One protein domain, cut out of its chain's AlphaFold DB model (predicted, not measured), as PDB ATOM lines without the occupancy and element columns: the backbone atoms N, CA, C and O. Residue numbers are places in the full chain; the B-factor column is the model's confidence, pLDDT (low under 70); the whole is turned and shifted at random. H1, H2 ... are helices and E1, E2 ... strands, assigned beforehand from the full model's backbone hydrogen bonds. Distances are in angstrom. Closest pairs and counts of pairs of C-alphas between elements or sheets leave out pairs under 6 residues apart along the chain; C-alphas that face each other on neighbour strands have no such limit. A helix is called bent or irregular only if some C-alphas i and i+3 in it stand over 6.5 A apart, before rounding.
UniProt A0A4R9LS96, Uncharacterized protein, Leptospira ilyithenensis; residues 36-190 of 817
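This is residues 36 to 190 of the 817 residues of an uncharacterized protein of Leptospira ilyithenensis (UniProt A0A4R9LS96). One twisted sheet of six strands forms a wall, with the helices H1, H3 and H4 in a layer over one face and no named helix over the other. The long helices H1 and H3 pack on each other slantwise to the strands, H1 over E1 and E2, H3 over E4, while short H5 lies beyond H4, off the sheet. The 155 printed residues hold six named helices and six named strands, in the order H1 E1 H2 E2 H3 H4 H5 E3 H6 E4 E5 E6. The sheet is mixed, with order E1 E2 E5 E4 E3 E6, and the class is mixed, helices and strands. The whole is compact, with a radius of gyration of the C-alphas of 15.4 A and spans of 42 by 33 by 25 A.

H1, residues 36 to 52, is 24.5 A long from C-alpha 36 at (10.451, 17.172, -5.272). E1 is residues 57 to 62, H2 69 to 73, and E2 76 to 83, 20.8 A. H3, residues 91 to 110, is 27.3 A long and irregular, C-alphas 93 and 96 being 8.4 A apart, with a kink of 40 degrees near residue 98. H4 is residues 112 to 118, H5 120 to 123, E3 134 to 137 and H6 139 to 142. E4, residues 150 to 158, is 25.7 A long; E5, residues 166 to 174, 26.1 A. E6, residues 187 to 189, ends at C-alpha 189 at (-1.807, 0.480, -11.853).

E1 and E2 are antiparallel (N 57 to O 83, 2.8 A). E2 and E5 are parallel (N 80 to O 168, 2.8 A). E4 and E5 form an antiparallel hairpin (N 153 to O 171, 2.9 A). E3 is antiparallel to E4 (N 137 to O 152, 2.8 A) and parallel to edge strand E6 (N 136 to O 188, 2.8 A). H1, H2, H3 and H4 lie on the same face, H1 at a height of 9.5 A and H3 at 10.1 A over the sheet. H1 touches H3 with its residues 36 to 43 alone, C-alphas of Ser 39 and Arg 103 closest at 5.4 A, at a tilt of 35.2 degrees, only just steep, opposite ways. H4 stands up from the sheet over E3; H6 only grazes the sheet. Every O i to N i+4 pair is within hydrogen-bond range in H1 and H2, against 12 of 16 in H3 and 1 of 3 in H4, where 2 of 4 O i to N i+3 pairs are; H5 and H6 are too short for an O i to N i+4 pair.

The C-alphas farthest apart, of Ser 52 and Leu 129, are 44.8 A apart. The printed part has no cut, and the link E5 to E6, residues 175 to 186, is long. Mean pLDDT of the printed part is 87.0; residues 142 and 144 to 148 are under 70.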
ATOM      1  N   SER A  36       9.692  17.703  -6.409       85.38
ATOM      2  CA  SER A  36      10.451  17.172  -5.272       85.38
ATOM      3  C   SER A  36      10.288  18.015  -4.005       85.38
ATOM      4  O   SER A  36      10.306  17.473  -2.906       85.38
ATOM      5  N   ILE A  37      10.119  19.336  -4.150       88.19
ATOM      6  CA  ILE A  37       9.881  20.252  -3.027       88.19
ATOM      7  C   ILE A  37       8.485  19.998  -2.457       88.19
ATOM      8  O   ILE A  37       8.340  19.888  -1.243       88.19
ATOM      9  N   LEU A  38       7.485  19.827  -3.328       90.38
ATOM     10  CA  LEU A  38       6.130  19.459  -2.924       90.38
ATOM     11  C   LEU A  38       6.114  18.117  -2.177       90.38
ATOM     12  O   LEU A  38       5.556  18.031  -1.089       90.38
ATOM     13  N   SER A  39       6.790  17.100  -2.715       90.69
ATOM     14  CA  SER A  39       6.884  15.767  -2.094       90.69
ATOM     15  C   SER A  39       7.494  15.831  -0.690       90.69
ATOM     16  O   SER A  39       6.949  15.261   0.254       90.69
ATOM     17  N   ARG A  40       8.589  16.588  -0.533       90.12
ATOM     18  CA  ARG A  40       9.239  16.804   0.763       90.12
ATOM     19  C   ARG A  40       8.342  17.557   1.741       90.12
ATOM     20  O   ARG A  40       8.203  17.126   2.878       90.12
ATOM     21  N   SER A  41       7.706  18.642   1.296       91.69
ATOM     22  CA  SER A  41       6.792  19.427   2.133       91.69
ATOM     23  C   SER A  41       5.633  18.579   2.656       91.69
ATOM     24  O   SER A  41       5.250  18.730   3.809       91.69
ATOM     25  N   LEU A  42       5.090  17.676   1.834       92.94
ATOM     26  CA  LEU A  42       4.024  16.763   2.251       92.94
ATOM     27  C   LEU A  42       4.532  15.701   3.235       92.94
ATOM     28  O   LEU A  42       3.838  15.396   4.196       92.94
ATOM     29  N   SER A  43       5.738  15.165   3.030       91.12
ATOM     30  CA  SER A  43       6.375  14.225   3.969       91.12
ATOM     31  C   SER A  43       6.651  14.866   5.340       91.12
ATOM     32  O   SER A  43       6.399  14.265   6.389       91.12
ATOM     33  N   GLU A  44       7.116  16.120   5.352       91.25
ATOM     34  CA  GLU A  44       7.303  16.911   6.574       91.25
ATOM     35  C   GLU A  44       5.961  17.158   7.285       91.25
ATOM     36  O   GLU A  44       5.864  16.950   8.494       91.25
ATOM     37  N   GLU A  45       4.901  17.494   6.545       92.06
ATOM     38  CA  GLU A  45       3.569  17.705   7.121       92.06
ATOM     39  C   GLU A  45       2.953  16.410   7.680       92.06
ATOM     40  O   GLU A  45       2.391  16.413   8.776       92.06
ATOM     41  N   ILE A  46       3.134  15.271   6.999       90.50
ATOM     42  CA  ILE A  46       2.765  13.943   7.522       90.50
ATOM     43  C   ILE A  46       3.491  13.673   8.845       90.50
ATOM     44  O   ILE A  46       2.859  13.263   9.818       90.50
ATOM     45  N   THR A  47       4.796  13.957   8.909       88.31
ATOM     46  CA  THR A  47       5.604  13.785  10.128       88.31
ATOM     47  C   THR A  47       5.067  14.648  11.275       88.31
ATOM     48  O   THR A  47       4.895  14.158  12.391       88.31
ATOM     49  N   ASN A  48       4.742  15.915  11.006       88.81
ATOM     50  CA  ASN A  48       4.180  16.823  12.008       88.81
ATOM     51  C   ASN A  48       2.840  16.307  12.559       88.81
ATOM     52  O   ASN A  48       2.614  16.346  13.771       88.81
ATOM     53  N   ASN A  49       1.967  15.788  11.689       88.38
ATOM     54  CA  ASN A  49       0.666  15.243  12.083       88.38
ATOM     55  C   ASN A  49       0.810  13.943  12.894       88.38
ATOM     56  O   ASN A  49       0.144  13.798  13.917       88.38
ATOM     57  N   LEU A  50       1.739  13.053  12.523       85.94
ATOM     58  CA  LEU A  50       2.046  11.834  13.287       85.94
ATOM     59  C   LEU A  50       2.502  12.125  14.724       85.94
ATOM     60  O   LEU A  50       2.186  11.365  15.637       85.94
ATOM     61  N   HIS A  51       3.233  13.221  14.941       81.88
ATOM     62  CA  HIS A  51       3.692  13.613  16.276       81.88
ATOM     63  C   HIS A  51       2.637  14.346  17.115       81.88
ATOM     64  O   HIS A  51       2.765  14.387  18.338       81.88
ATOM     65  N   SER A  52       1.631  14.954  16.484       79.81
ATOM     66  CA  SER A  52       0.701  15.879  17.147       79.81
ATOM     67  C   SER A  52      -0.717  15.338  17.325       79.81
ATOM     68  O   SER A  52      -1.432  15.827  18.201       79.81
ATOM     69  N   LEU A  53      -1.130  14.330  16.549       74.00
ATOM     70  CA  LEU A  53      -2.502  13.822  16.539       74.00
ATOM     71  C   LEU A  53      -2.553  12.306  16.794       74.00
ATOM     72  O   LEU A  53      -2.002  11.531  16.013       74.00
ATOM     73  N   PRO A  54      -3.264  11.838  17.838       71.25
ATOM     74  CA  PRO A  54      -3.622  10.432  17.947       71.25
ATOM     75  C   PRO A  54      -4.792  10.131  16.995       71.25
ATOM     76  O   PRO A  54      -5.924  10.532  17.266       71.25
ATOM     77  N   GLY A  55      -4.544   9.438  15.878       84.50
ATOM     78  CA  GLY A  55      -5.609   8.996  14.967       84.50
ATOM     79  C   GLY A  55      -5.218   8.955  13.490       84.50
ATOM     80  O   GLY A  55      -4.082   8.622  13.150       84.50
ATOM     81  N   ASP A  56      -6.196   9.235  12.627       88.06
ATOM     82  CA  ASP A  56      -6.028   9.340  11.176       88.06
ATOM     83  C   ASP A  56      -5.318  10.653  10.806       88.06
ATOM     84  O   ASP A  56      -5.547  11.701  11.413       88.06
ATOM     85  N   ILE A  57      -4.494  10.617   9.761       89.94
ATOM     86  CA  ILE A  57      -3.877  11.794   9.152       89.94
ATOM     87  C   ILE A  57      -4.790  12.281   8.034       89.94
ATOM     88  O   ILE A  57      -5.022  11.570   7.057       89.94
ATOM     89  N   SER A  58      -5.267  13.518   8.148       92.31
ATOM     90  CA  SER A  58      -6.014  14.182   7.085       92.31
ATOM     91  C   SER A  58      -5.714  15.674   7.079       92.31
ATOM     92  O   SER A  58      -6.139  16.396   7.979       92.31
ATOM     93  N   PHE A  59      -5.036  16.153   6.040       94.44
ATOM     94  CA  PHE A  59      -4.742  17.575   5.867       94.44
ATOM     95  C   PHE A  59      -4.836  17.998   4.400       94.44
ATOM     96  O   PHE A  59      -4.862  17.171   3.484       94.44
ATOM     97  N   ILE A  60      -4.911  19.312   4.181       94.19
ATOM     98  CA  ILE A  60      -4.925  19.929   2.855       94.19
ATOM     99  C   ILE A  60      -3.772  20.931   2.774       94.19
ATOM    100  O   ILE A  60      -3.730  21.906   3.520       94.19
ATOM    101  N   GLN A  61      -2.864  20.706   1.830       94.81
ATOM    102  CA  GLN A  61      -1.733  21.570   1.513       94.81
ATOM    103  C   GLN A  61      -2.087  22.466   0.321       94.81
ATOM    104  O   GLN A  61      -2.499  21.975  -0.733       94.81
ATOM    105  N   LYS A  62      -1.881  23.780   0.445       93.81
ATOM    106  CA  LYS A  62      -1.954  24.700  -0.699       93.81
ATOM    107  C   LYS A  62      -0.672  24.610  -1.534       93.81
ATOM    108  O   LYS A  62       0.425  24.662  -0.980       93.81
ATOM    109  N   ILE A  63      -0.808  24.520  -2.855       93.38
ATOM    110  CA  ILE A  63       0.328  24.514  -3.781       93.38
ATOM    111  C   ILE A  63       0.907  25.927  -3.895       93.38
ATOM    112  O   ILE A  63       0.173  26.915  -3.983       93.38
ATOM    113  N   ASN A  64       2.238  26.032  -3.882       91.94
ATOM    114  CA  ASN A  64       2.923  27.307  -4.056       91.94
ATOM    115  C   ASN A  64       3.053  27.634  -5.559       91.94
ATOM    116  O   ASN A  64       3.821  26.954  -6.251       91.94
ATOM    117  N   PRO A  65       2.374  28.681  -6.069       88.69
ATOM    118  CA  PRO A  65       2.388  29.016  -7.493       88.69
ATOM    119  C   PRO A  65       3.778  29.422  -7.999       88.69
ATOM    120  O   PRO A  65       4.073  29.230  -9.170       88.69
ATOM    121  N   ASN A  66       4.663  29.912  -7.126       87.56
ATOM    122  CA  ASN A  66       6.023  30.301  -7.512       87.56
ATOM    123  C   ASN A  66       6.965  29.096  -7.686       87.56
ATOM    124  O   ASN A  66       8.072  29.255  -8.188       87.56
ATOM    125  N   ILE A  67       6.564  27.906  -7.223       85.31
ATOM    126  CA  ILE A  67       7.390  26.689  -7.243       85.31
ATOM    127  C   ILE A  67       6.824  25.647  -8.215       85.31
ATOM    128  O   ILE A  67       7.596  24.993  -8.912       85.31
ATOM    129  N   ASN A  68       5.498  25.491  -8.252       89.75
ATOM    130  CA  ASN A  68       4.790  24.469  -9.026       89.75
ATOM    131  C   ASN A  68       3.736  25.107  -9.948       89.75
ATOM    132  O   ASN A  68       2.561  24.735  -9.901       89.75
ATOM    133  N   HIS A  69       4.133  26.108 -10.735       89.31
ATOM    134  CA  HIS A  69       3.207  26.867 -11.583       89.31
ATOM    135  C   HIS A  69       2.446  25.975 -12.571       89.31
ATOM    136  O   HIS A  69       1.268  26.200 -12.815       89.31
ATOM    137  N   GLU A  70       3.053  24.889 -13.045       90.81
ATOM    138  CA  GLU A  70       2.428  23.987 -14.010       90.81
ATOM    139  C   GLU A  70       1.264  23.196 -13.411       90.81
ATOM    140  O   GLU A  70       0.331  22.848 -14.126       90.81
ATOM    141  N   LEU A  71       1.276  22.934 -12.097       91.94
ATOM    142  CA  LEU A  71       0.105  22.363 -11.421       91.94
ATOM    143  C   LEU A  71      -1.033  23.391 -11.346       91.94
ATOM    144  O   LEU A  71      -2.193  23.026 -11.515       91.94
ATOM    145  N   ILE A  72      -0.713  24.675 -11.168       92.06
ATOM    146  CA  ILE A  72      -1.708  25.756 -11.200       92.06
ATOM    147  C   ILE A  72      -2.289  25.921 -12.609       92.06
ATOM    148  O   ILE A  72      -3.498  26.085 -12.738       92.06
ATOM    149  N   ASP A  73      -1.470  25.791 -13.655       90.75
ATOM    150  CA  ASP A  73      -1.925  25.794 -15.055       90.75
ATOM    151  C   ASP A  73      -2.839  24.597 -15.374       90.75
ATOM    152  O   ASP A  73      -3.688  24.669 -16.262       90.75
ATOM    153  N   MET A  74      -2.703  23.495 -14.626       90.88
ATOM    154  CA  MET A  74      -3.646  22.367 -14.630       90.88
ATOM    155  C   MET A  74      -4.901  22.630 -13.783       90.88
ATOM    156  O   MET A  74      -5.683  21.714 -13.543       90.88
ATOM    157  N   HIS A  75      -5.093  23.852 -13.288       92.38
ATOM    158  CA  HIS A  75      -6.143  24.213 -12.338       92.38
ATOM    159  C   HIS A  75      -6.100  23.400 -11.030       92.38
ATOM    160  O   HIS A  75      -7.114  23.241 -10.353       92.38
ATOM    161  N   ILE A  76      -4.925  22.896 -10.634       93.38
ATOM    162  CA  ILE A  76      -4.715  22.153  -9.387       93.38
ATOM    163  C   ILE A  76      -4.086  23.091  -8.357       93.38
ATOM    164  O   ILE A  76      -2.898  23.389  -8.422       93.38
ATOM    165  N   SER A  77      -4.868  23.516  -7.362       91.56
ATOM    166  CA  SER A  77      -4.398  24.470  -6.334       91.56
ATOM    167  C   SER A  77      -4.066  23.838  -4.978       91.56
ATOM    168  O   SER A  77      -3.424  24.474  -4.136       91.56
ATOM    169  N   TYR A  78      -4.502  22.598  -4.745       94.62
ATOM    170  CA  TYR A  78      -4.390  21.932  -3.448       94.62
ATOM    171  C   TYR A  78      -4.035  20.452  -3.588       94.62
ATOM    172  O   TYR A  78      -4.417  19.793  -4.560       94.62
ATOM    173  N   VAL A  79      -3.351  19.927  -2.572       96.31
ATOM    174  CA  VAL A  79      -3.153  18.493  -2.354       96.31
ATOM    175  C   VAL A  79      -3.776  18.115  -1.015       96.31
ATOM    176  O   VAL A  79      -3.384  18.642   0.022       96.31
ATOM    177  N   GLN A  80      -4.738  17.204  -1.031       96.12
ATOM    178  CA  GLN A  80      -5.291  16.568   0.158       96.12
ATOM    179  C   GLN A  80      -4.570  15.242   0.396       96.12
ATOM    180  O   GLN A  80      -4.455  14.439  -0.528       96.12
ATOM    181  N   VAL A  81      -4.133  14.985   1.626       95.94
ATOM    182  CA  VAL A  81      -3.532  13.705   2.026       95.94
ATOM    183  C   VAL A  81      -4.425  13.041   3.063       95.94
ATOM    184  O   VAL A  81      -4.874  13.708   3.990       95.94
ATOM    185  N   HIS A  82      -4.673  11.741   2.901       93.94
ATOM    186  CA  HIS A  82      -5.441  10.917   3.829       93.94
ATOM    187  C   HIS A  82      -4.722   9.591   4.122       93.94
ATOM    188  O   HIS A  82      -4.406   8.836   3.200       93.94
ATOM    189  N   ALA A  83      -4.517   9.278   5.401       91.31
ATOM    190  CA  ALA A  83      -4.020   7.988   5.872       91.31
ATOM    191  C   ALA A  83      -4.706   7.612   7.191       91.31
ATOM    192  O   ALA A  83      -4.781   8.427   8.103       91.31
ATOM    193  N   ARG A  84      -5.182   6.372   7.317       87.06
ATOM    194  CA  ARG A  84      -5.749   5.872   8.577       87.06
ATOM    195  C   ARG A  84      -4.675   5.625   9.634       87.06
ATOM    196  O   ARG A  84      -3.532   5.287   9.316       87.06
ATOM    197  N   SER A  85      -5.090   5.709  10.891       83.00
ATOM    198  CA  SER A  85      -4.296   5.294  12.038       83.00
ATOM    199  C   SER A  85      -3.816   3.854  11.853       83.00
ATOM    200  O   SER A  85      -4.567   2.991  11.394       83.00
ATOM    201  N   GLY A  86      -2.553   3.589  12.176       79.19
ATOM    202  CA  GLY A  86      -1.957   2.264  12.023       79.19
ATOM    203  C   GLY A  86      -1.118   2.066  10.759       79.19
ATOM    204  O   GLY A  86      -0.194   1.260  10.776       79.19
ATOM    205  N   ILE A  87      -1.391   2.799   9.671       84.31
ATOM    206  CA  ILE A  87      -0.730   2.570   8.368       84.31
ATOM    207  C   ILE A  87       0.737   3.011   8.378       84.31
ATOM    208  O   ILE A  87       1.585   2.374   7.762       84.31
ATOM    209  N   LEU A  88       1.031   4.109   9.074       83.50
ATOM    210  CA  LEU A  88       2.366   4.706   9.149       83.50
ATOM    211  C   LEU A  88       3.018   4.494  10.527       83.50
ATOM    212  O   LEU A  88       3.821   5.315  10.955       83.50
ATOM    213  N   ASN A  89       2.669   3.418  11.243       77.00
ATOM    214  CA  ASN A  89       3.176   3.158  12.599       77.00
ATOM    215  C   ASN A  89       4.709   3.079  12.663       77.00
ATOM    216  O   ASN A  89       5.312   3.625  13.583       77.00
ATOM    217  N   ASP A  90       5.333   2.481  11.650       77.50
ATOM    218  CA  ASP A  90       6.786   2.314  11.572       77.50
ATOM    219  C   ASP A  90       7.471   3.441  10.780       77.50
ATOM    220  O   ASP A  90       8.532   3.242  10.192       77.50
ATOM    221  N   TRP A  91       6.870   4.640  10.746       82.19
ATOM    222  CA  TRP A  91       7.328   5.796   9.958       82.19
ATOM    223  C   TRP A  91       8.834   6.060  10.060       82.19
ATOM    224  O   TRP A  91       9.482   6.347   9.056       82.19
ATOM    225  N   LEU A  92       9.410   5.930  11.260       79.69
ATOM    226  CA  LEU A  92      10.842   6.154  11.493       79.69
ATOM    227  C   LEU A  92      11.745   5.190  10.707       79.69
ATOM    228  O   LEU A  92      12.862   5.572  10.376       79.69
ATOM    229  N   LEU A  93      11.276   3.974  10.400       81.19
ATOM    230  CA  LEU A  93      12.050   2.959   9.682       81.19
ATOM    231  C   LEU A  93      12.094   3.207   8.170       81.19
ATOM    232  O   LEU A  93      13.048   2.793   7.520       81.19
ATOM    233  N   PHE A  94      11.091   3.886   7.603       82.75
ATOM    234  CA  PHE A  94      10.961   4.038   6.148       82.75
ATOM    235  C   PHE A  94      10.703   5.475   5.670       82.75
ATOM    236  O   PHE A  94      10.363   5.669   4.505       82.75
ATOM    237  N   ARG A  95      10.880   6.493   6.523       85.62
ATOM    238  CA  ARG A  95      10.636   7.911   6.192       85.62
ATOM    239  C   ARG A  95      11.319   8.360   4.899       85.62
ATOM    240  O   ARG A  95      10.664   8.950   4.041       85.62
ATOM    241  N   ASP A  96      12.617   8.098   4.768       82.88
ATOM    242  CA  ASP A  96      13.390   8.540   3.602       82.88
ATOM    243  C   ASP A  96      12.875   7.861   2.326       82.88
ATOM    244  O   ASP A  96      12.637   8.524   1.316       82.88
ATOM    245  N   GLN A  97      12.577   6.561   2.414       83.56
ATOM    246  CA  GLN A  97      11.970   5.804   1.321       83.56
ATOM    247  C   GLN A  97      10.571   6.326   0.968       83.56
ATOM    248  O   GLN A  97      10.224   6.420  -0.203       83.56
ATOM    249  N   PHE A  98       9.757   6.700   1.958       87.25
ATOM    250  CA  PHE A  98       8.433   7.272   1.719       87.25
ATOM    251  C   PHE A  98       8.510   8.606   0.974       87.25
ATOM    252  O   PHE A  98       7.696   8.878   0.090       87.25
ATOM    253  N   GLU A  99       9.497   9.444   1.300       87.38
ATOM    254  CA  GLU A  99       9.730  10.676   0.553       87.38
ATOM    255  C   GLU A  99      10.103  10.382  -0.911       87.38
ATOM    256  O   GLU A  99       9.605  11.057  -1.814       87.38
ATOM    257  N   GLU A 100      10.926   9.364  -1.174       83.25
ATOM    258  CA  GLU A 100      11.242   8.915  -2.538       83.25
ATOM    259  C   GLU A 100      10.027   8.346  -3.281       83.25
ATOM    260  O   GLU A 100       9.816   8.646  -4.462       83.25
ATOM    261  N   ASP A 101       9.176   7.602  -2.584       87.44
ATOM    262  CA  ASP A 101       7.929   7.081  -3.128       87.44
ATOM    263  C   ASP A 101       6.979   8.230  -3.497       87.44
ATOM    264  O   ASP A 101       6.453   8.263  -4.611       87.44
ATOM    265  N   LEU A 102       6.825   9.247  -2.640       89.69
ATOM    266  CA  LEU A 102       6.064  10.456  -2.976       89.69
ATOM    267  C   LEU A 102       6.660  11.207  -4.171       89.69
ATOM    268  O   LEU A 102       5.910  11.655  -5.042       89.69
ATOM    269  N   ARG A 103       7.992  11.319  -4.263       87.69
ATOM    270  CA  ARG A 103       8.649  11.896  -5.449       87.69
ATOM    271  C   ARG A 103       8.322  11.097  -6.706       87.69
ATOM    272  O   ARG A 103       8.126  11.702  -7.759       87.69
ATOM    273  N   SER A 104       8.206   9.775  -6.594       86.06
ATOM    274  CA  SER A 104       7.790   8.910  -7.696       86.06
ATOM    275  C   SER A 104       6.339   9.165  -8.103       86.06
ATOM    276  O   SER A 104       6.056   9.349  -9.289       86.06
ATOM    277  N   VAL A 105       5.444   9.279  -7.114       90.38
ATOM    278  CA  VAL A 105       4.022   9.601  -7.295       90.38
ATOM    279  C   VAL A 105       3.837  10.946  -7.995       90.38
ATOM    280  O   VAL A 105       3.211  11.007  -9.043       90.38
ATOM    281  N   PHE A 106       4.418  12.036  -7.490       90.31
ATOM    282  CA  PHE A 106       4.316  13.336  -8.166       90.31
ATOM    283  C   PHE A 106       5.110  13.374  -9.473       90.31
ATOM    284  O   PHE A 106       4.724  14.040 -10.432       90.31
ATOM    285  N   GLY A 107       6.201  12.619  -9.554       86.62
ATOM    286  CA  GLY A 107       6.998  12.473 -10.759       86.62
ATOM    287  C   GLY A 107       6.222  11.918 -11.955       86.62
ATOM    288  O   GLY A 107       6.698  12.087 -13.080       86.62
ATOM    289  N   THR A 108       5.039  11.313 -11.769       87.69
ATOM    290  CA  THR A 108       4.199  10.860 -12.889       87.69
ATOM    291  C   THR A 108       3.595  11.990 -13.700       87.69
ATOM    292  O   THR A 108       3.313  11.756 -14.868       87.69
ATOM    293  N   PHE A 109       3.477  13.216 -13.172       88.38
ATOM    294  CA  PHE A 109       3.105  14.384 -13.989       88.38
ATOM    295  C   PHE A 109       4.105  14.628 -15.133       88.38
ATOM    296  O   PHE A 109       3.743  15.114 -16.204       88.38
ATOM    297  N   GLN A 110       5.356  14.196 -14.941       86.62
ATOM    298  CA  GLN A 110       6.415  14.246 -15.947       86.62
ATOM    299  C   GLN A 110       6.333  13.101 -16.980       86.62
ATOM    300  O   GLN A 110       7.026  13.158 -17.994       86.62
ATOM    301  N   ARG A 111       5.495  12.075 -16.745       85.19
ATOM    302  CA  ARG A 111       5.287  10.905 -17.615       85.19
ATOM    303  C   ARG A 111       4.016  11.096 -18.437       85.19
ATOM    304  O   ARG A 111       2.928  10.748 -17.981       85.19
ATOM    305  N   GLN A 112       4.121  11.635 -19.650       82.31
ATOM    306  CA  GLN A 112       2.929  12.005 -20.434       82.31
ATOM    307  C   GLN A 112       1.967  10.831 -20.673       82.31
ATOM    308  O   GLN A 112       0.755  11.025 -20.620       82.31
ATOM    309  N   SER A 113       2.488   9.614 -20.862       81.94
ATOM    310  CA  SER A 113       1.695   8.390 -21.050       81.94
ATOM    311  C   SER A 113       0.767   8.062 -19.871       81.94
ATOM    312  O   SER A 113      -0.289   7.463 -20.082       81.94
ATOM    313  N   ILE A 114       1.132   8.488 -18.657       87.25
ATOM    314  CA  ILE A 114       0.376   8.274 -17.418       87.25
ATOM    315  C   ILE A 114      -0.381   9.541 -17.010       87.25
ATOM    316  O   ILE A 114      -1.570   9.474 -16.714       87.25
ATOM    317  N   ALA A 115       0.266  10.709 -17.042       88.69
ATOM    318  CA  ALA A 115      -0.325  11.975 -16.609       88.69
ATOM    319  C   ALA A 115      -1.603  12.333 -17.381       88.69
ATOM    320  O   ALA A 115      -2.566  12.824 -16.792       88.69
ATOM    321  N   LYS A 116      -1.656  12.015 -18.681       89.25
ATOM    322  CA  LYS A 116      -2.853  12.219 -19.507       89.25
ATOM    323  C   LYS A 116      -4.052  11.377 -19.060       89.25
ATOM    324  O   LYS A 116      -5.182  11.801 -19.239       89.25
ATOM    325  N   LYS A 117      -3.828  10.231 -18.408       91.25
ATOM    326  CA  LYS A 117      -4.905   9.413 -17.826       91.25
ATOM    327  C   LYS A 117      -5.534  10.101 -16.606       91.25
ATOM    328  O   LYS A 117      -6.733   9.975 -16.374       91.25
ATOM    329  N   LEU A 118      -4.731  10.851 -15.847       92.12
ATOM    330  CA  LEU A 118      -5.181  11.621 -14.685       92.12
ATOM    331  C   LEU A 118      -5.803  12.973 -15.077       92.12
ATOM    332  O   LEU A 118      -6.699  13.448 -14.385       92.12
ATOM    333  N   HIS A 119      -5.338  13.605 -16.159       91.38
ATOM    334  CA  HIS A 119      -5.818  14.925 -16.589       91.38
ATOM    335  C   HIS A 119      -5.902  15.072 -18.128       91.38
ATOM    336  O   HIS A 119      -5.157  15.858 -18.719       91.38
ATOM    337  N   PRO A 120      -6.813  14.349 -18.797       89.25
ATOM    338  CA  PRO A 120      -6.843  14.201 -20.259       89.25
ATOM    339  C   PRO A 120      -6.925  15.527 -21.029       89.25
ATOM    340  O   PRO A 120      -6.143  15.751 -21.955       89.25
ATOM    341  N   GLU A 121      -7.777  16.460 -20.600       88.62
ATOM    342  CA  GLU A 121      -8.001  17.746 -21.274       88.62
ATOM    343  C   GLU A 121      -6.756  18.645 -21.320       88.62
ATOM    344  O   GLU A 121      -6.545  19.363 -22.295       88.62
ATOM    345  N   PHE A 122      -5.891  18.581 -20.305       88.19
ATOM    346  CA  PHE A 122      -4.671  19.392 -20.251       88.19
ATOM    347  C   PHE A 122      -3.623  18.905 -21.259       88.19
ATOM    348  O   PHE A 122      -2.825  19.686 -21.784       88.19
ATOM    349  N   TYR A 123      -3.655  17.608 -21.569       86.00
ATOM    350  CA  TYR A 123      -2.802  16.977 -22.573       86.00
ATOM    351  C   TYR A 123      -3.483  16.873 -23.950       86.00
ATOM    352  O   TYR A 123      -2.941  16.227 -24.845       86.00
ATOM    353  N   GLY A 124      -4.624  17.546 -24.146       85.50
ATOM    354  CA  GLY A 124      -5.308  17.652 -25.436       85.50
ATOM    355  C   GLY A 124      -6.176  16.448 -25.815       85.50
ATOM    356  O   GLY A 124      -6.548  16.323 -26.980       85.50
ATOM    357  N   GLU A 125      -6.503  15.565 -24.868       87.06
ATOM    358  CA  GLU A 125      -7.453  14.470 -25.083       87.06
ATOM    359  C   GLU A 125      -8.893  14.914 -24.769       87.06
ATOM    360  O   GLU A 125      -9.114  15.735 -23.879       87.06
ATOM    361  N   ASP A 126      -9.887  14.367 -25.482       87.12
ATOM    362  CA  ASP A 126     -11.306  14.622 -25.194       87.12
ATOM    363  C   ASP A 126     -11.739  13.852 -23.929       87.12
ATOM    364  O   ASP A 126     -11.784  12.615 -23.967       87.12
ATOM    365  N   PRO A 127     -12.125  14.536 -22.830       82.44
ATOM    366  CA  PRO A 127     -12.539  13.884 -21.585       82.44
ATOM    367  C   PRO A 127     -13.767  12.981 -21.725       82.44
ATOM    368  O   PRO A 127     -13.997  12.122 -20.876       82.44
ATOM    369  N   LYS A 128     -14.581  13.170 -22.774       85.88
ATOM    370  CA  LYS A 128     -15.744  12.310 -23.045       85.88
ATOM    371  C   LYS A 128     -15.331  10.932 -23.548       85.88
ATOM    372  O   LYS A 128     -16.017   9.955 -23.262       85.88
ATOM    373  N   LEU A 129     -14.236  10.862 -24.302       87.75
ATOM    374  CA  LEU A 129     -13.690   9.617 -24.844       87.75
ATOM    375  C   LEU A 129     -12.706   8.980 -23.861       87.75
ATOM    376  O   LEU A 129     -12.754   7.774 -23.631       87.75
ATOM    377  N   ASN A 130     -11.867   9.805 -23.237       88.06
ATOM    378  CA  ASN A 130     -10.873   9.396 -22.255       88.06
ATOM    379  C   ASN A 130     -11.192  10.070 -20.916       88.06
ATOM    380  O   ASN A 130     -10.675  11.150 -20.646       88.06
ATOM    381  N   PRO A 131     -12.063   9.492 -20.070       88.44
ATOM    382  CA  PRO A 131     -12.362  10.079 -18.771       88.44
ATOM    383  C   PRO A 131     -11.159   9.964 -17.832       88.44
ATOM    384  O   PRO A 131     -10.432   8.970 -17.865       88.44
ATOM    385  N   SER A 132     -11.013  10.952 -16.949       91.50
ATOM    386  CA  SER A 132     -10.024  10.958 -15.864       91.50
ATOM    387  C   SER A 132     -10.123   9.685 -15.023       91.50
ATOM    388  O   SER A 132     -11.215   9.306 -14.594       91.50
ATOM    389  N   ILE A 133      -8.983   9.057 -14.749       94.56
ATOM    390  CA  ILE A 133      -8.883   7.884 -13.875       94.56
ATOM    391  C   ILE A 133      -7.848   8.109 -12.778       94.56
ATOM    392  O   ILE A 133      -6.927   8.910 -12.932       94.56
ATOM    393  N   ALA A 134      -8.014   7.401 -11.664       95.06
ATOM    394  CA  ALA A 134      -7.059   7.436 -10.567       95.06
ATOM    395  C   ALA A 134      -5.783   6.648 -10.911       95.06
ATOM    396  O   ALA A 134      -5.787   5.778 -11.784       95.06
ATOM    397  N   LEU A 135      -4.691   6.932 -10.209       95.38
ATOM    398  CA  LEU A 135      -3.421   6.223 -10.350       95.38
ATOM    399  C   LEU A 135      -3.118   5.466  -9.060       95.38
ATOM    400  O   LEU A 135      -3.054   6.072  -7.990       95.38
ATOM    401  N   LEU A 136      -2.936   4.151  -9.156       93.81
ATOM    402  CA  LEU A 136      -2.583   3.290  -8.032       93.81
ATOM    403  C   LEU A 136      -1.100   2.920  -8.104       93.81
ATOM    404  O   LEU A 136      -0.649   2.326  -9.083       93.81
ATOM    405  N   PHE A 137      -0.364   3.223  -7.040       92.25
ATOM    406  CA  PHE A 137       1.065   2.969  -6.899       92.25
ATOM    407  C   PHE A 137       1.305   1.827  -5.902       92.25
ATOM    408  O   PHE A 137       1.186   2.030  -4.687       92.25
ATOM    409  N   PRO A 138       1.630   0.616  -6.384       89.81
ATOM    410  CA  PRO A 138       1.763  -0.572  -5.554       89.81
ATOM    411  C   PRO A 138       3.191  -0.724  -4.991       89.81
ATOM    412  O   PRO A 138       3.865  -1.707  -5.294       89.81
ATOM    413  N   PHE A 139       3.672   0.226  -4.176       86.62
ATOM    414  CA  PHE A 139       5.058   0.224  -3.657       86.62
ATOM    415  C   PHE A 139       5.445  -1.060  -2.910       86.62
ATOM    416  O   PHE A 139       6.599  -1.479  -2.967       86.62
ATOM    417  N   TYR A 140       4.477  -1.748  -2.302       83.25
ATOM    418  CA  TYR A 140       4.667  -3.073  -1.705       83.25
ATOM    419  C   TYR A 140       5.251  -4.135  -2.657       83.25
ATOM    420  O   TYR A 140       5.851  -5.089  -2.177       83.25
ATOM    421  N   LYS A 141       5.075  -4.013  -3.984       79.44
ATOM    422  CA  LYS A 141       5.615  -4.981  -4.959       79.44
ATOM    423  C   LYS A 141       7.133  -4.898  -5.101       79.44
ATOM    424  O   LYS A 141       7.751  -5.880  -5.495       79.44
ATOM    425  N   ASN A 142       7.714  -3.746  -4.773       68.81
ATOM    426  CA  ASN A 142       9.140  -3.472  -4.935       68.81
ATOM    427  C   ASN A 142       9.909  -3.589  -3.607       68.81
ATOM    428  O   ASN A 142      11.067  -3.191  -3.539       68.81
ATOM    429  N   ARG A 143       9.272  -4.115  -2.549       71.81
ATOM    430  CA  ARG A 143       9.847  -4.239  -1.203       71.81
ATOM    431  C   ARG A 143       9.972  -5.708  -0.808       71.81
ATOM    432  O   ARG A 143       9.005  -6.460  -0.911       71.81
ATOM    433  N   SER A 144      11.161  -6.101  -0.354       60.19
ATOM    434  CA  SER A 144      11.440  -7.417   0.243       60.19
ATOM    435  C   SER A 144      11.129  -7.475   1.737       60.19
ATOM    436  O   SER A 144      10.863  -8.555   2.263       60.19
ATOM    437  N   ASP A 145      11.160  -6.323   2.405       64.31
ATOM    438  CA  ASP A 145      11.071  -6.218   3.858       64.31
ATOM    439  C   ASP A 145       9.614  -6.048   4.310       64.31
ATOM    440  O   ASP A 145       8.753  -5.571   3.563       64.31
ATOM    441  N   ALA A 146       9.316  -6.473   5.541       61.31
ATOM    442  CA  ALA A 146       7.963  -6.415   6.096       61.31
ATOM    443  C   ALA A 146       7.495  -4.977   6.399       61.31
ATOM    444  O   ALA A 146       6.289  -4.720   6.409       61.31
ATOM    445  N   ASP A 147       8.431  -4.043   6.584       64.00
ATOM    446  CA  ASP A 147       8.150  -2.669   6.998       64.00
ATOM    447  C   ASP A 147       7.749  -1.771   5.810       64.00
ATOM    448  O   ASP A 147       8.344  -1.773   4.727       64.00
ATOM    449  N   GLY A 148       6.704  -0.961   6.006       66.44
ATOM    450  CA  GLY A 148       6.235   0.006   5.006       66.44
ATOM    451  C   GLY A 148       5.566  -0.617   3.770       66.44
ATOM    452  O   GLY A 148       5.700  -0.117   2.654       66.44
ATOM    453  N   ARG A 149       4.808  -1.706   3.939       81.25
ATOM    454  CA  ARG A 149       3.988  -2.304   2.870       81.25
ATOM    455  C   ARG A 149       2.674  -1.545   2.656       81.25
ATOM    456  O   ARG A 149       1.593  -1.997   3.040       81.25
ATOM    457  N   TYR A 150       2.767  -0.397   1.996       87.50
ATOM    458  CA  TYR A 150       1.613   0.417   1.612       87.50
ATOM    459  C   TYR A 150       1.445   0.522   0.093       87.50
ATOM    460  O   TYR A 150       2.305   0.148  -0.712       87.50
ATOM    461  N   GLN A 151       0.296   1.061  -0.289       90.62
ATOM    462  CA  GLN A 151      -0.004   1.540  -1.628       90.62
ATOM    463  C   GLN A 151      -0.502   2.982  -1.551       90.62
ATOM    464  O   GLN A 151      -1.083   3.396  -0.546       90.62
ATOM    465  N   ILE A 152      -0.274   3.744  -2.617       93.31
ATOM    466  CA  ILE A 152      -0.755   5.122  -2.724       93.31
ATOM    467  C   ILE A 152      -1.744   5.205  -3.881       93.31
ATOM    468  O   ILE A 152      -1.431   4.794  -4.994       93.31
ATOM    469  N   LEU A 153      -2.930   5.747  -3.626       94.94
ATOM    470  CA  LEU A 153      -3.912   6.092  -4.648       94.94
ATOM    471  C   LEU A 153      -3.912   7.612  -4.843       94.94
ATOM    472  O   LEU A 153      -4.163   8.357  -3.897       94.94
ATOM    473  N   MET A 154      -3.637   8.065  -6.064       96.12
ATOM    474  CA  MET A 154      -3.708   9.469  -6.469       96.12
ATOM    475  C   MET A 154      -4.954   9.701  -7.322       96.12
ATOM    476  O   MET A 154      -5.128   9.079  -8.370       96.12
ATOM    477  N   GLU A 155      -5.790  10.643  -6.904       95.25
ATOM    478  CA  GLU A 155      -7.024  11.012  -7.593       95.25
ATOM    479  C   GLU A 155      -7.026  12.500  -7.939       95.25
ATOM    480  O   GLU A 155      -6.562  13.336  -7.162       95.25
ATOM    481  N   ARG A 156      -7.616  12.840  -9.087       93.81
ATOM    482  CA  ARG A 156      -7.995  14.212  -9.423       93.81
ATOM    483  C   ARG A 156      -9.456  14.418  -9.047       93.81
ATOM    484  O   ARG A 156     -10.324  13.709  -9.552       93.81
ATOM    485  N   VAL A 157      -9.729  15.394  -8.188       92.81
ATOM    486  CA  VAL A 157     -11.073  15.660  -7.667       92.81
ATOM    487  C   VAL A 157     -11.476  17.095  -7.989       92.81
ATOM    488  O   VAL A 157     -10.679  18.019  -7.849       92.81
ATOM    489  N   THR A 158     -12.719  17.293  -8.424       90.62
ATOM    490  CA  THR A 158     -13.281  18.625  -8.686       90.62
ATOM    491  C   THR A 158     -13.430  19.422  -7.393       90.62
ATOM    492  O   THR A 158     -13.981  18.922  -6.408       90.62
ATOM    493  N   SER A 159     -12.990  20.675  -7.412       86.56
ATOM    494  CA  SER A 159     -13.225  21.632  -6.336       86.56
ATOM    495  C   SER A 159     -14.706  22.005  -6.265       86.56
ATOM    496  O   SER A 159     -15.361  22.215  -7.282       86.56
ATOM    497  N   GLN A 160     -15.234  22.115  -5.046       83.81
ATOM    498  CA  GLN A 160     -16.577  22.658  -4.810       83.81
ATOM    499  C   GLN A 160     -16.577  24.190  -4.702       83.81
ATOM    500  O   GLN A 160     -17.644  24.796  -4.663       83.81
ATOM    501  N   ILE A 161     -15.394  24.813  -4.625       80.19
ATOM    502  CA  ILE A 161     -15.244  26.257  -4.403       80.19
ATOM    503  C   ILE A 161     -15.362  27.017  -5.729       80.19
ATOM    504  O   ILE A 161     -16.115  27.981  -5.814       80.19
ATOM    505  N   ASN A 162     -14.662  26.554  -6.766       81.44
ATOM    506  CA  ASN A 162     -14.628  27.184  -8.084       81.44
ATOM    507  C   ASN A 162     -14.911  26.141  -9.168       81.44
ATOM    508  O   ASN A 162     -14.311  25.065  -9.180       81.44
ATOM    509  N   VAL A 163     -15.804  26.475 -10.102       80.81
ATOM    510  CA  VAL A 163     -16.110  25.619 -11.254       80.81
ATOM    511  C   VAL A 163     -14.886  25.543 -12.164       80.81
ATOM    512  O   VAL A 163     -14.389  26.571 -12.612       80.81
ATOM    513  N   GLY A 164     -14.434  24.325 -12.456       81.88
ATOM    514  CA  GLY A 164     -13.265  24.073 -13.304       81.88
ATOM    515  C   GLY A 164     -11.945  23.921 -12.544       81.88
ATOM    516  O   GLY A 164     -10.981  23.467 -13.148       81.88
ATOM    517  N   ASP A 165     -11.910  24.213 -11.238       89.50
ATOM    518  CA  ASP A 165     -10.730  23.954 -10.409       89.50
ATOM    519  C   ASP A 165     -10.724  22.519  -9.873       89.50
ATOM    520  O   ASP A 165     -11.767  21.917  -9.592       89.50
ATOM    521  N   PHE A 166      -9.525  21.985  -9.660       92.62
ATOM    522  CA  PHE A 166      -9.283  20.646  -9.146       92.62
ATOM    523  C   PHE A 166      -8.352  20.671  -7.928       92.62
ATOM    524  O   PHE A 166      -7.623  21.630  -7.655       92.62
ATOM    525  N   PHE A 167      -8.347  19.569  -7.190       94.19
ATOM    526  CA  PHE A 167      -7.305  19.250  -6.225       94.19
ATOM    527  C   PHE A 167      -6.879  17.792  -6.386       94.19
ATOM    528  O   PHE A 167      -7.636  16.958  -6.895       94.19
ATOM    529  N   ILE A 168      -5.656  17.488  -5.962       96.50
ATOM    530  CA  ILE A 168      -5.163  16.112  -5.924       96.50
ATOM    531  C   ILE A 168      -5.472  15.518  -4.560       96.50
ATOM    532  O   ILE A 168      -5.131  16.112  -3.542       96.50
ATOM    533  N   ARG A 169      -6.089  14.339  -4.529       96.00
ATOM    534  CA  ARG A 169      -6.236  13.543  -3.311       96.00
ATOM    535  C   ARG A 169      -5.242  12.391  -3.336       96.00
ATOM    536  O   ARG A 169      -5.210  11.623  -4.291       96.00
ATOM    537  N   ILE A 170      -4.454  12.274  -2.276       96.75
ATOM    538  CA  ILE A 170      -3.534  11.172  -2.018       96.75
ATOM    539  C   ILE A 170      -4.107  10.350  -0.872       96.75
ATOM    540  O   ILE A 170      -4.195  10.838   0.254       96.75
ATOM    541  N   THR A 171      -4.466   9.103  -1.155       94.94
ATOM    542  CA  THR A 171      -4.891   8.141  -0.136       94.94
ATOM    543  C   THR A 171      -3.806   7.094   0.052       94.94
ATOM    544  O   THR A 171      -3.452   6.393  -0.895       94.94
ATOM    545  N   ILE A 172      -3.276   6.988   1.267       93.00
ATOM    546  CA  ILE A 172      -2.267   5.995   1.643       93.00
ATOM    547  C   ILE A 172      -3.001   4.862   2.360       93.00
ATOM    548  O   ILE A 172      -3.702   5.110   3.342       93.00
ATOM    549  N   ASP A 173      -2.871   3.633   1.858       90.25
ATOM    550  CA  ASP A 173      -3.542   2.455   2.423       90.25
ATOM    551  C   ASP A 173      -2.566   1.294   2.643       90.25
ATOM    552  O   ASP A 173      -1.596   1.130   1.897       90.25
ATOM    553  N   ALA A 174      -2.825   0.479   3.664       85.25
ATOM    554  CA  ALA A 174      -2.056  -0.735   3.930       85.25
ATOM    555  C   ALA A 174      -2.564  -1.898   3.069       85.25
ATOM    556  O   ALA A 174      -3.763  -2.009   2.826       85.25
ATOM    557  N   ILE A 175      -1.669  -2.794   2.647       81.19
ATOM    558  CA  ILE A 175      -2.049  -3.989   1.872       81.19
ATOM    559  C   ILE A 175      -2.783  -5.012   2.736       81.19
ATOM    560  O   ILE A 175      -3.811  -5.543   2.326       81.19
ATOM    561  N   ASP A 176      -2.269  -5.259   3.941       75.69
ATOM    562  CA  ASP A 176      -2.720  -6.374   4.777       75.69
ATOM    563  C   ASP A 176      -4.133  -6.157   5.353       75.69
ATOM    564  O   ASP A 176      -4.832  -7.118   5.666       75.69
ATOM    565  N   PHE A 177      -4.587  -4.899   5.427       75.94
ATOM    566  CA  PHE A 177      -5.918  -4.509   5.915       75.94
ATOM    567  C   PHE A 177      -6.531  -3.375   5.071       75.94
ATOM    568  O   PHE A 177      -7.111  -2.419   5.610       75.94
ATOM    569  N   SER A 178      -6.365  -3.457   3.746       78.44
ATOM    570  CA  SER A 178      -6.868  -2.443   2.812       78.44
ATOM    571  C   SER A 178      -8.386  -2.300   2.917       78.44
ATOM    572  O   SER A 178      -9.119  -3.288   2.919       78.44
ATOM    573  N   VAL A 179      -8.868  -1.058   2.991       77.31
ATOM    574  CA  VAL A 179     -10.312  -0.742   2.930       77.31
ATOM    575  C   VAL A 179     -10.682   0.028   1.670       77.31
ATOM    576  O   VAL A 179     -11.856   0.340   1.459       77.31
ATOM    577  N   LEU A 180      -9.700   0.338   0.820       83.38
ATOM    578  CA  LEU A 180      -9.957   0.885  -0.500       83.38
ATOM    579  C   LEU A 180     -10.724  -0.143  -1.338       83.38
ATOM    580  O   LEU A 180     -10.203  -1.197  -1.701       83.38
ATOM    581  N   ASN A 181     -11.965   0.185  -1.705       84.44
ATOM    582  CA  ASN A 181     -12.721  -0.595  -2.680       84.44
ATOM    583  C   ASN A 181     -12.200  -0.306  -4.097       84.44
ATOM    584  O   ASN A 181     -12.845   0.395  -4.879       84.44
ATOM    585  N   LEU A 182     -11.024  -0.845  -4.424       84.81
ATOM    586  CA  LEU A 182     -10.370  -0.652  -5.721       84.81
ATOM    587  C   LEU A 182     -11.242  -1.112  -6.902       84.81
ATOM    588  O   LEU A 182     -11.138  -0.543  -7.982       84.81
ATOM    589  N   ASN A 183     -12.161  -2.064  -6.698       83.81
ATOM    590  CA  ASN A 183     -13.123  -2.488  -7.725       83.81
ATOM    591  C   ASN A 183     -14.140  -1.388  -8.083       83.81
ATOM    592  O   ASN A 183     -14.676  -1.383  -9.188       83.81
ATOM    593  N   GLY A 184     -14.427  -0.475  -7.150       84.56
ATOM    594  CA  GLY A 184     -15.339   0.654  -7.351       84.56
ATOM    595  C   GLY A 184     -14.661   1.928  -7.859       84.56
ATOM    596  O   GLY A 184     -15.352   2.867  -8.248       84.56
ATOM    597  N   ILE A 185     -13.327   1.976  -7.866       88.88
ATOM    598  CA  ILE A 185     -12.545   3.139  -8.291       88.88
ATOM    599  C   ILE A 185     -11.913   2.811  -9.639       88.88
ATOM    600  O   ILE A 185     -11.099   1.899  -9.738       88.88
ATOM    601  N   LYS A 186     -12.245   3.556 -10.695       91.44
ATOM    602  CA  LYS A 186     -11.579   3.380 -11.990       91.44
ATOM    603  C   LYS A 186     -10.141   3.895 -11.886       91.44
ATOM    604  O   LYS A 186      -9.933   5.098 -11.725       91.44
ATOM    605  N   HIS A 187      -9.165   2.995 -11.976       93.81
ATOM    606  CA  HIS A 187      -7.755   3.321 -11.776       93.81
ATOM    607  C   HIS A 187      -6.831   2.589 -12.754       93.81
ATOM    608  O   HIS A 187      -7.173   1.532 -13.279       93.81
ATOM    609  N   GLU A 188      -5.648   3.161 -12.968       93.31
ATOM    610  CA  GLU A 188      -4.511   2.528 -13.636       93.31
ATOM    611  C   GLU A 188      -3.470   2.124 -12.589       93.31
ATOM    612  O   GLU A 188      -3.119   2.928 -11.722       93.31
ATOM    613  N   VAL A 189      -2.942   0.903 -12.681       90.88
ATOM    614  CA  VAL A 189      -1.807   0.480 -11.853       90.88
ATOM    615  C   VAL A 189      -0.513   0.981 -12.490       90.88
ATOM    616  O   VAL A 189      -0.209   0.634 -13.626       90.88
ATOM    617  N   VAL A 190       0.262   1.774 -11.754       88.00
ATOM    618  CA  VAL A 190       1.579   2.253 -12.186       88.00
ATOM    619  C   VAL A 190       2.636   1.276 -11.671       88.00
ATOM    620  O   VAL A 190       3.097   1.398 -10.542       88.00
TER     621      VAL A 190